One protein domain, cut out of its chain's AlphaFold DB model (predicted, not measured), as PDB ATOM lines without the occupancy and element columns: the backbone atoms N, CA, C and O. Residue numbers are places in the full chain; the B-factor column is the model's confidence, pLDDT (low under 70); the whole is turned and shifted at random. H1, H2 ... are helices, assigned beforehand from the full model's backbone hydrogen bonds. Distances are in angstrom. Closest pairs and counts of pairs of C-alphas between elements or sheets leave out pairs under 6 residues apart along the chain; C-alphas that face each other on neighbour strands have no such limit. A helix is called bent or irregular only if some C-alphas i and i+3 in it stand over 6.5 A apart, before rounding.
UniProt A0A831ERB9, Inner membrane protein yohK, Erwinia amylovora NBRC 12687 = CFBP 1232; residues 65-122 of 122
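Overview. This is residues 65 to 122 of the 122 residues of the protein "Inner membrane protein yohK" of Erwinia amylovora NBRC 12687 = CFBP 1232 (UniProt A0A831ERB9). One long helix, H2, makes the length of an open, flat frame: H1 comes off one end of it at a corner, and the short H3, with the last residues, folds back beside the other end. H2 is sharply kinked near residue 87, between the corner with H1 and its long run toward H3. The printed part has 58 residues with three named helices in the order H1, H2, H3 and no named strand, and its class is all helix. It is extended, with a radius of gyration of the C-alphas of 16.5 A, and its C-alphas span 45 by 29 by 12 A.

Along the chain. H1 runs from residue 65 to 78, 20.6 A from first to last C-alpha, and begins at C-alpha 65, (10.144, -11.838, -7.084). It is neither bent nor irregular, but only just: C-alphas 72 and 75 are 6.1 A apart. H2, residues 80 to 111, measures 40.7 A and begins at C-alpha 80, (18.182, -31.141, -14.766). It is irregular, with C-alphas 85 and 88 standing 8.3 A apart. H3, residues 116 to 119, measures 5.0 A and ends at C-alpha 119, (16.669, -18.448, 17.001).

Arrangement. H1 and H2 meet only through their link. H2 touches H3 with residues 105 to 110 alone; the closest C-alphas, those of Gly 106 and Ala 119, are 5.2 A apart. H1 and H3 are apart. Of the O i to N i+4 pairs, 7 of 10 in H1 and 26 of 28 in H2 are within hydrogen-bond range; H3 is too short for such a pair, and its one O i to N i+3 pair is not within range.

Size, cuts and confidence. The two C-alphas farthest apart, those of His 81 and Gly 113, are 45.2 A apart. Residues 65 to 97 stand free. Both links are tight, and the printed part has no cut. The mean pLDDT of the printed part is 91.1, and no printed residue is under 70.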
ATOM      1  N   LEU A  65       9.358 -10.705  -7.591       91.19
ATOM      2  CA  LEU A  65      10.144 -11.838  -7.084       91.19
ATOM      3  C   LEU A  65       9.541 -13.179  -7.508       91.19
ATOM      4  O   LEU A  65      10.280 -14.093  -7.849       91.19
ATOM      5  N   GLN A  66       8.215 -13.298  -7.547       91.00
ATOM      6  CA  GLN A  66       7.540 -14.539  -7.936       91.00
ATOM      7  C   GLN A  66       7.874 -14.971  -9.380       91.00
ATOM      8  O   GLN A  66       8.400 -16.073  -9.550       91.00
ATOM      9  N   PRO A  67       7.662 -14.142 -10.428       94.31
ATOM     10  CA  PRO A  67       8.062 -14.500 -11.783       94.31
ATOM     11  C   PRO A  67       9.583 -14.608 -11.932       94.31
ATOM     12  O   PRO A  67      10.039 -15.400 -12.750       94.31
ATOM     13  N   ALA A  68      10.380 -13.887 -11.132       93.00
ATOM     14  CA  ALA A  68      11.834 -14.054 -11.126       93.00
ATOM     15  C   ALA A  68      12.261 -15.443 -10.614       93.00
ATOM     16  O   ALA A  68      13.148 -16.060 -11.199       93.00
ATOM     17  N   VAL A  69      11.606 -15.970  -9.572       93.81
ATOM     18  CA  VAL A  69      11.842 -17.337  -9.074       93.81
ATOM     19  C   VAL A  69      11.442 -18.372 -10.127       93.81
ATOM     20  O   VAL A  69      12.182 -19.327 -10.354       93.81
ATOM     21  N   VAL A  70      10.321 -18.165 -10.826       93.88
ATOM     22  CA  VAL A  70       9.909 -19.041 -11.939       93.88
ATOM     23  C   VAL A  70      10.911 -18.973 -13.097       93.88
ATOM     24  O   VAL A  70      11.296 -20.009 -13.631       93.88
ATOM     25  N   ALA A  71      11.396 -17.783 -13.453       94.00
ATOM     26  CA  ALA A  71      12.422 -17.616 -14.479       94.00
ATOM     27  C   ALA A  71      13.745 -18.301 -14.094       94.00
ATOM     28  O   ALA A  71      14.417 -18.852 -14.961       94.00
ATOM     29  N   LEU A  72      14.093 -18.329 -12.804       92.69
ATOM     30  CA  LEU A  72      15.260 -19.046 -12.282       92.69
ATOM     31  C   LEU A  72      15.081 -20.575 -12.301       92.69
ATOM     32  O   LEU A  72      16.068 -21.305 -12.353       92.69
ATOM     33  N   ALA A  73      13.846 -21.080 -12.327       92.25
ATOM     34  CA  ALA A  73      13.592 -22.510 -12.489       92.25
ATOM     35  C   ALA A  73      13.938 -23.016 -13.903       92.25
ATOM     36  O   ALA A  73      14.308 -24.179 -14.050       92.25
ATOM     37  N   LEU A  74      13.874 -22.157 -14.931       93.12
ATOM     38  CA  LEU A  74      14.209 -22.516 -16.314       93.12
ATOM     39  C   LEU A  74      15.662 -23.011 -16.484       93.12
ATOM     40  O   LEU A  74      15.827 -24.140 -16.945       93.12
ATOM     41  N   PRO A  75      16.718 -22.272 -16.082       90.75
ATOM     42  CA  PRO A  75      18.093 -22.769 -16.197       90.75
ATOM     43  C   PRO A  75      18.330 -24.027 -15.348       90.75
ATOM     44  O   PRO A  75      19.110 -24.901 -15.725       90.75
ATOM     45  N   LEU A  76      17.618 -24.167 -14.223       89.81
ATOM     46  CA  LEU A  76      17.661 -25.377 -13.398       89.81
ATOM     47  C   LEU A  76      17.069 -26.588 -14.134       89.81
ATOM     48  O   LEU A  76      17.600 -27.695 -14.047       89.81
ATOM     49  N   TYR A  77      15.981 -26.370 -14.876       90.00
ATOM     50  CA  TYR A  77      15.348 -27.380 -15.713       90.00
ATOM     51  C   TYR A  77      16.253 -27.790 -16.882       90.00
ATOM     52  O   TYR A  77      16.414 -28.984 -17.141       90.00
ATOM     53  N   GLU A  78      16.910 -26.831 -17.539       92.50
ATOM     54  CA  GLU A  78      17.882 -27.108 -18.606       92.50
ATOM     55  C   GLU A  78      19.060 -27.958 -18.103       92.50
ATOM     56  O   GLU A  78      19.495 -28.895 -18.775       92.50
ATOM     57  N   GLN A  79      19.532 -27.711 -16.877       91.69
ATOM     58  CA  GLN A  79      20.591 -28.498 -16.235       91.69
ATOM     59  C   GLN A  79      20.077 -29.726 -15.462       91.69
ATOM     60  O   GLN A  79      20.854 -30.424 -14.803       91.69
ATOM     61  N   MET A  80      18.791 -30.076 -15.572       90.75
ATOM     62  CA  MET A  80      18.182 -31.141 -14.766       90.75
ATOM     63  C   MET A  80      18.773 -32.532 -15.038       90.75
ATOM     64  O   MET A  80      18.678 -33.423 -14.193       90.75
ATOM     65  N   HIS A  81      19.407 -32.744 -16.195       90.81
ATOM     66  CA  HIS A  81      20.160 -33.971 -16.463       90.81
ATOM     67  C   HIS A  81      21.421 -34.075 -15.582       90.81
ATOM     68  O   HIS A  81      21.649 -35.115 -14.966       90.81
ATOM     69  N   GLN A  82      22.183 -32.986 -15.441       89.56
ATOM     70  CA  GLN A  82      23.367 -32.930 -14.571       89.56
ATOM     71  C   GLN A  82      22.978 -33.059 -13.093       89.56
ATOM     72  O   GLN A  82      23.598 -33.817 -12.346       89.56
ATOM     73  N   ILE A  83      21.892 -32.395 -12.686       90.12
ATOM     74  CA  ILE A  83      21.349 -32.505 -11.325       90.12
ATOM     75  C   ILE A  83      20.960 -33.956 -11.021       90.12
ATOM     76  O   ILE A  83      21.299 -34.476  -9.960       90.12
ATOM     77  N   ARG A  84      20.310 -34.651 -11.965       90.38
ATOM     78  CA  ARG A  84      19.953 -36.071 -11.813       90.38
ATOM     79  C   ARG A  84      21.154 -37.013 -11.793       90.38
ATOM     80  O   ARG A  84      21.038 -38.077 -11.204       90.38
ATOM     81  N   MET A  85      22.294 -36.652 -12.373       92.38
ATOM     82  CA  MET A  85      23.526 -37.447 -12.255       92.38
ATOM     83  C   MET A  85      24.145 -37.321 -10.854       92.38
ATOM     84  O   MET A  85      24.635 -38.303 -10.301       92.38
ATOM     85  N   HIS A  86      24.055 -36.138 -10.236       92.62
ATOM     86  CA  HIS A  86      24.685 -35.832  -8.944       92.62
ATOM     87  C   HIS A  86      23.710 -35.699  -7.764       92.62
ATOM     88  O   HIS A  86      24.099 -35.240  -6.689       92.62
ATOM     89  N   TRP A  87      22.458 -36.136  -7.916       92.50
ATOM     90  CA  TRP A  87      21.384 -35.881  -6.946       92.50
ATOM     91  C   TRP A  87      21.705 -36.347  -5.520       92.50
ATOM     92  O   TRP A  87      21.389 -35.644  -4.565       92.50
ATOM     93  N   LYS A  88      22.380 -37.497  -5.361       94.19
ATOM     94  CA  LYS A  88      22.784 -38.018  -4.041       94.19
ATOM     95  C   LYS A  88      23.770 -37.082  -3.343       94.19
ATOM     96  O   LYS A  88      23.654 -36.849  -2.145       94.19
ATOM     97  N   SER A  89      24.727 -36.549  -4.101       94.06
ATOM     98  CA  SER A  89      25.728 -35.617  -3.585       94.06
ATOM     99  C   SER A  89      25.083 -34.282  -3.221       94.06
ATOM    100  O   SER A  89      25.273 -33.815  -2.103       94.06
ATOM    101  N   ILE A  90      24.239 -33.733  -4.102       93.56
ATOM    102  CA  ILE A  90      23.500 -32.488  -3.845       93.56
ATOM    103  C   ILE A  90      22.646 -32.626  -2.583       93.56
ATOM    104  O   ILE A  90      22.717 -31.777  -1.699       93.56
ATOM    105  N   LEU A  91      21.889 -33.720  -2.457       94.88
ATOM    106  CA  LEU A  91      21.035 -33.950  -1.296       94.88
ATOM    107  C   LEU A  91      21.850 -34.071  -0.002       94.88
ATOM    108  O   LEU A  91      21.489 -33.461   0.999       94.88
ATOM    109  N   SER A  92      22.963 -34.809  -0.023       95.94
ATOM    110  CA  SER A  92      23.833 -34.964   1.148       95.94
ATOM    111  C   SER A  92      24.477 -33.641   1.569       95.94
ATOM    112  O   SER A  92      24.441 -33.305   2.752       95.94
ATOM    113  N   ILE A  93      25.003 -32.862   0.618       96.12
ATOM    114  CA  ILE A  93      25.632 -31.562   0.892       96.12
ATOM    115  C   ILE A  93      24.595 -30.570   1.421       96.12
ATOM    116  O   ILE A  93      24.848 -29.916   2.428       96.12
ATOM    117  N   CYS A  94      23.417 -30.483   0.797       95.25
ATOM    118  CA  CYS A  94      22.340 -29.613   1.270       95.25
ATOM    119  C   CYS A  94      21.856 -30.016   2.666       95.25
ATOM    120  O   CYS A  94      21.615 -29.146   3.494       95.25
ATOM    121  N   PHE A  95      21.742 -31.316   2.947       96.31
ATOM    122  CA  PHE A  95      21.304 -31.797   4.254       96.31
ATOM    123  C   PHE A  95      22.321 -31.468   5.351       96.31
ATOM    124  O   PHE A  95      21.968 -30.850   6.353       96.31
ATOM    125  N   ILE A  96      23.594 -31.815   5.139       97.00
ATOM    126  CA  ILE A  96      24.670 -31.540   6.100       97.00
ATOM    127  C   ILE A  96      24.871 -30.030   6.256       97.00
ATOM    128  O   ILE A  96      25.009 -29.545   7.377       97.00
ATOM    129  N   GLY A  97      24.863 -29.283   5.152       95.75
ATOM    130  CA  GLY A  97      25.022 -27.832   5.144       95.75
ATOM    131  C   GLY A  97      23.883 -27.120   5.867       95.75
ATOM    132  O   GLY A  97      24.150 -26.269   6.708       95.75
ATOM    133  N   SER A  98      22.633 -27.515   5.611       94.94
ATOM    134  CA  SER A  98      21.460 -26.978   6.308       94.94
ATOM    135  C   SER A  98      21.509 -27.290   7.803       94.94
ATOM    136  O   SER A  98      21.412 -26.384   8.624       94.94
ATOM    137  N   LEU A  99      21.777 -28.547   8.173       95.56
ATOM    138  CA  LEU A  99      21.882 -28.943   9.577       95.56
ATOM    139  C   LEU A  99      22.999 -28.173  10.296       95.56
ATOM    140  O   LEU A  99      22.812 -27.690  11.410       95.56
ATOM    141  N   THR A 100      24.145 -28.003   9.635       95.75
ATOM    142  CA  THR A 100      25.273 -27.226  10.163       95.75
ATOM    143  C   THR A 100      24.910 -25.750  10.307       95.75
ATOM    144  O   THR A 100      25.229 -25.151  11.332       95.75
ATOM    145  N   ALA A 101      24.227 -25.156   9.324       93.50
ATOM    146  CA  ALA A 101      23.784 -23.763   9.361       93.50
ATOM    147  C   ALA A 101      22.783 -23.510  10.498       93.50
ATOM    148  O   ALA A 101      22.962 -22.558  11.252       93.50
ATOM    149  N   ILE A 102      21.796 -24.394  10.675       92.81
ATOM    150  CA  ILE A 102      20.797 -24.306  11.750       92.81
ATOM    151  C   ILE A 102      21.474 -24.429  13.119       92.81
ATOM    152  O   ILE A 102      21.284 -23.575  13.983       92.81
ATOM    153  N   ILE A 103      22.305 -25.459  13.324       93.44
ATOM    154  CA  ILE A 103      22.958 -25.697  14.620       93.44
ATOM    155  C   ILE A 103      23.927 -24.563  14.956       93.44
ATOM    156  O   ILE A 103      23.874 -24.017  16.055       93.44
ATOM    157  N   SER A 104      24.813 -24.193  14.025       94.06
ATOM    158  CA  SER A 104      25.814 -23.149  14.274       94.06
ATOM    159  C   SER A 104      25.179 -21.765  14.402       94.06
ATOM    160  O   SER A 104      25.486 -21.044  15.349       94.06
ATOM    161  N   GLY A 105      24.255 -21.413  13.505       91.38
ATOM    162  CA  GLY A 105      23.532 -20.146  13.540       91.38
ATOM    163  C   GLY A 105      22.697 -20.007  14.809       91.38
ATOM    164  O   GLY A 105      22.800 -18.993  15.499       91.38
ATOM    165  N   GLY A 106      21.933 -21.043  15.161       91.12
ATOM    166  CA  GLY A 106      21.122 -21.072  16.376       91.12
ATOM    167  C   GLY A 106      21.971 -20.997  17.644       91.12
ATOM    168  O   GLY A 106      21.669 -20.204  18.536       91.12
ATOM    169  N   ALA A 107      23.072 -21.752  17.715       90.12
ATOM    170  CA  ALA A 107      23.983 -21.716  18.858       90.12
ATOM    171  C   ALA A 107      24.620 -20.330  19.045       90.12
ATOM    172  O   ALA A 107      24.613 -19.806  20.158       90.12
ATOM    173  N   ILE A 108      25.121 -19.710  17.970       91.62
ATOM    174  CA  ILE A 108      25.707 -18.361  18.022       91.62
ATOM    175  C   ILE A 108      24.645 -17.327  18.413       91.62
ATOM    176  O   ILE A 108      24.908 -16.476  19.261       91.62
ATOM    177  N   ALA A 109      23.441 -17.405  17.840       89.88
ATOM    178  CA  ALA A 109      22.351 -16.484  18.152       89.88
ATOM    179  C   ALA A 109      21.953 -16.557  19.634       89.88
ATOM    180  O   ALA A 109      21.859 -15.524  20.295       89.88
ATOM    181  N   LEU A 110      21.781 -17.767  20.179       88.19
ATOM    182  CA  LEU A 110      21.478 -17.966  21.599       88.19
ATOM    183  C   LEU A 110      22.632 -17.507  22.498       88.19
ATOM    184  O   LEU A 110      22.388 -16.912  23.545       88.19
ATOM    185  N   TRP A 111      23.882 -17.726  22.082       91.88
ATOM    186  CA  TRP A 111      25.051 -17.299  22.852       91.88
ATOM    187  C   TRP A 111      25.194 -15.773  22.917       91.88
ATOM    188  O   TRP A 111      25.584 -15.233  23.949       91.88
ATOM    189  N   LEU A 112      24.796 -15.068  21.854       91.25
ATOM    190  CA  LEU A 112      24.705 -13.605  21.811       91.25
ATOM    191  C   LEU A 112      23.445 -13.046  22.506       91.25
ATOM    192  O   LEU A 112      23.242 -11.832  22.510       91.25
ATOM    193  N   GLY A 113      22.608 -13.902  23.105       86.50
ATOM    194  CA  GLY A 113      21.427 -13.498  23.870       86.50
ATOM    195  C   GLY A 113      20.167 -13.248  23.034       86.50
ATOM    196  O   GLY A 113      19.257 -12.562  23.503       86.50
ATOM    197  N   ALA A 114      20.083 -13.777  21.808       85.94
ATOM    198  CA  ALA A 114      18.860 -13.702  21.013       85.94
ATOM    199  C   ALA A 114      17.715 -14.477  21.688       85.94
ATOM    200  O   ALA A 114      17.925 -15.522  22.310       85.94
ATOM    201  N   THR A 115      16.479 -13.990  21.543       86.12
ATOM    202  CA  THR A 115      15.319 -14.701  22.088       86.12
ATOM    203  C   THR A 115      15.115 -16.039  21.367       86.12
ATOM    204  O   THR A 115      15.401 -16.147  20.168       86.12
ATOM    205  N   PRO A 116      14.548 -17.058  22.043       81.25
ATOM    206  CA  PRO A 116      14.279 -18.355  21.422       81.25
ATOM    207  C   PRO A 116      13.388 -18.252  20.178       81.25
ATOM    208  O   PRO A 116      13.514 -19.066  19.270       81.25
ATOM    209  N   GLN A 117      12.519 -17.233  20.104       83.75
ATOM    210  CA  GLN A 117      11.682 -16.998  18.925       83.75
ATOM    211  C   GLN A 117      12.499 -16.569  17.705       83.75
ATOM    212  O   GLN A 117      12.175 -16.981  16.601       83.75
ATOM    213  N   ILE A 118      13.551 -15.763  17.890       82.50
ATOM    214  CA  ILE A 118      14.429 -15.336  16.792       82.50
ATOM    215  C   ILE A 118      15.311 -16.509  16.358       82.50
ATOM    216  O   ILE A 118      15.427 -16.776  15.166       82.50
ATOM    217  N   ALA A 119      15.865 -17.266  17.309       82.56
ATOM    218  CA  ALA A 119      16.669 -18.448  17.001       82.56
ATOM    219  C   ALA A 119      15.870 -19.539  16.262       82.56
ATOM    220  O   ALA A 119      16.427 -20.222  15.413       82.56
ATOM    221  N   ALA A 120      14.564 -19.665  16.525       83.06
ATOM    222  CA  ALA A 120      13.683 -20.616  15.841       83.06
ATOM    223  C   ALA A 120      13.342 -20.238  14.385       83.06
ATOM    224  O   ALA A 120      12.706 -21.028  13.694       83.06
ATOM    225  N   THR A 121      13.708 -19.036  13.924       83.75
ATOM    226  CA  THR A 121      13.506 -18.626  12.520       83.75
ATOM    227  C   THR A 121      14.630 -19.062  11.577       83.75
ATOM    228  O   THR A 121      14.491 -18.875  10.367       83.75
ATOM    229  N   LEU A 122      15.722 -19.615  12.121       76.62
ATOM    230  CA  LEU A 122      16.859 -20.184  11.386       76.62
ATOM    231  C   LEU A 122      16.580 -21.629  10.962       76.62
ATOM    232  O   LEU A 122      16.939 -21.957   9.811       76.62
TER     233      LEU A 122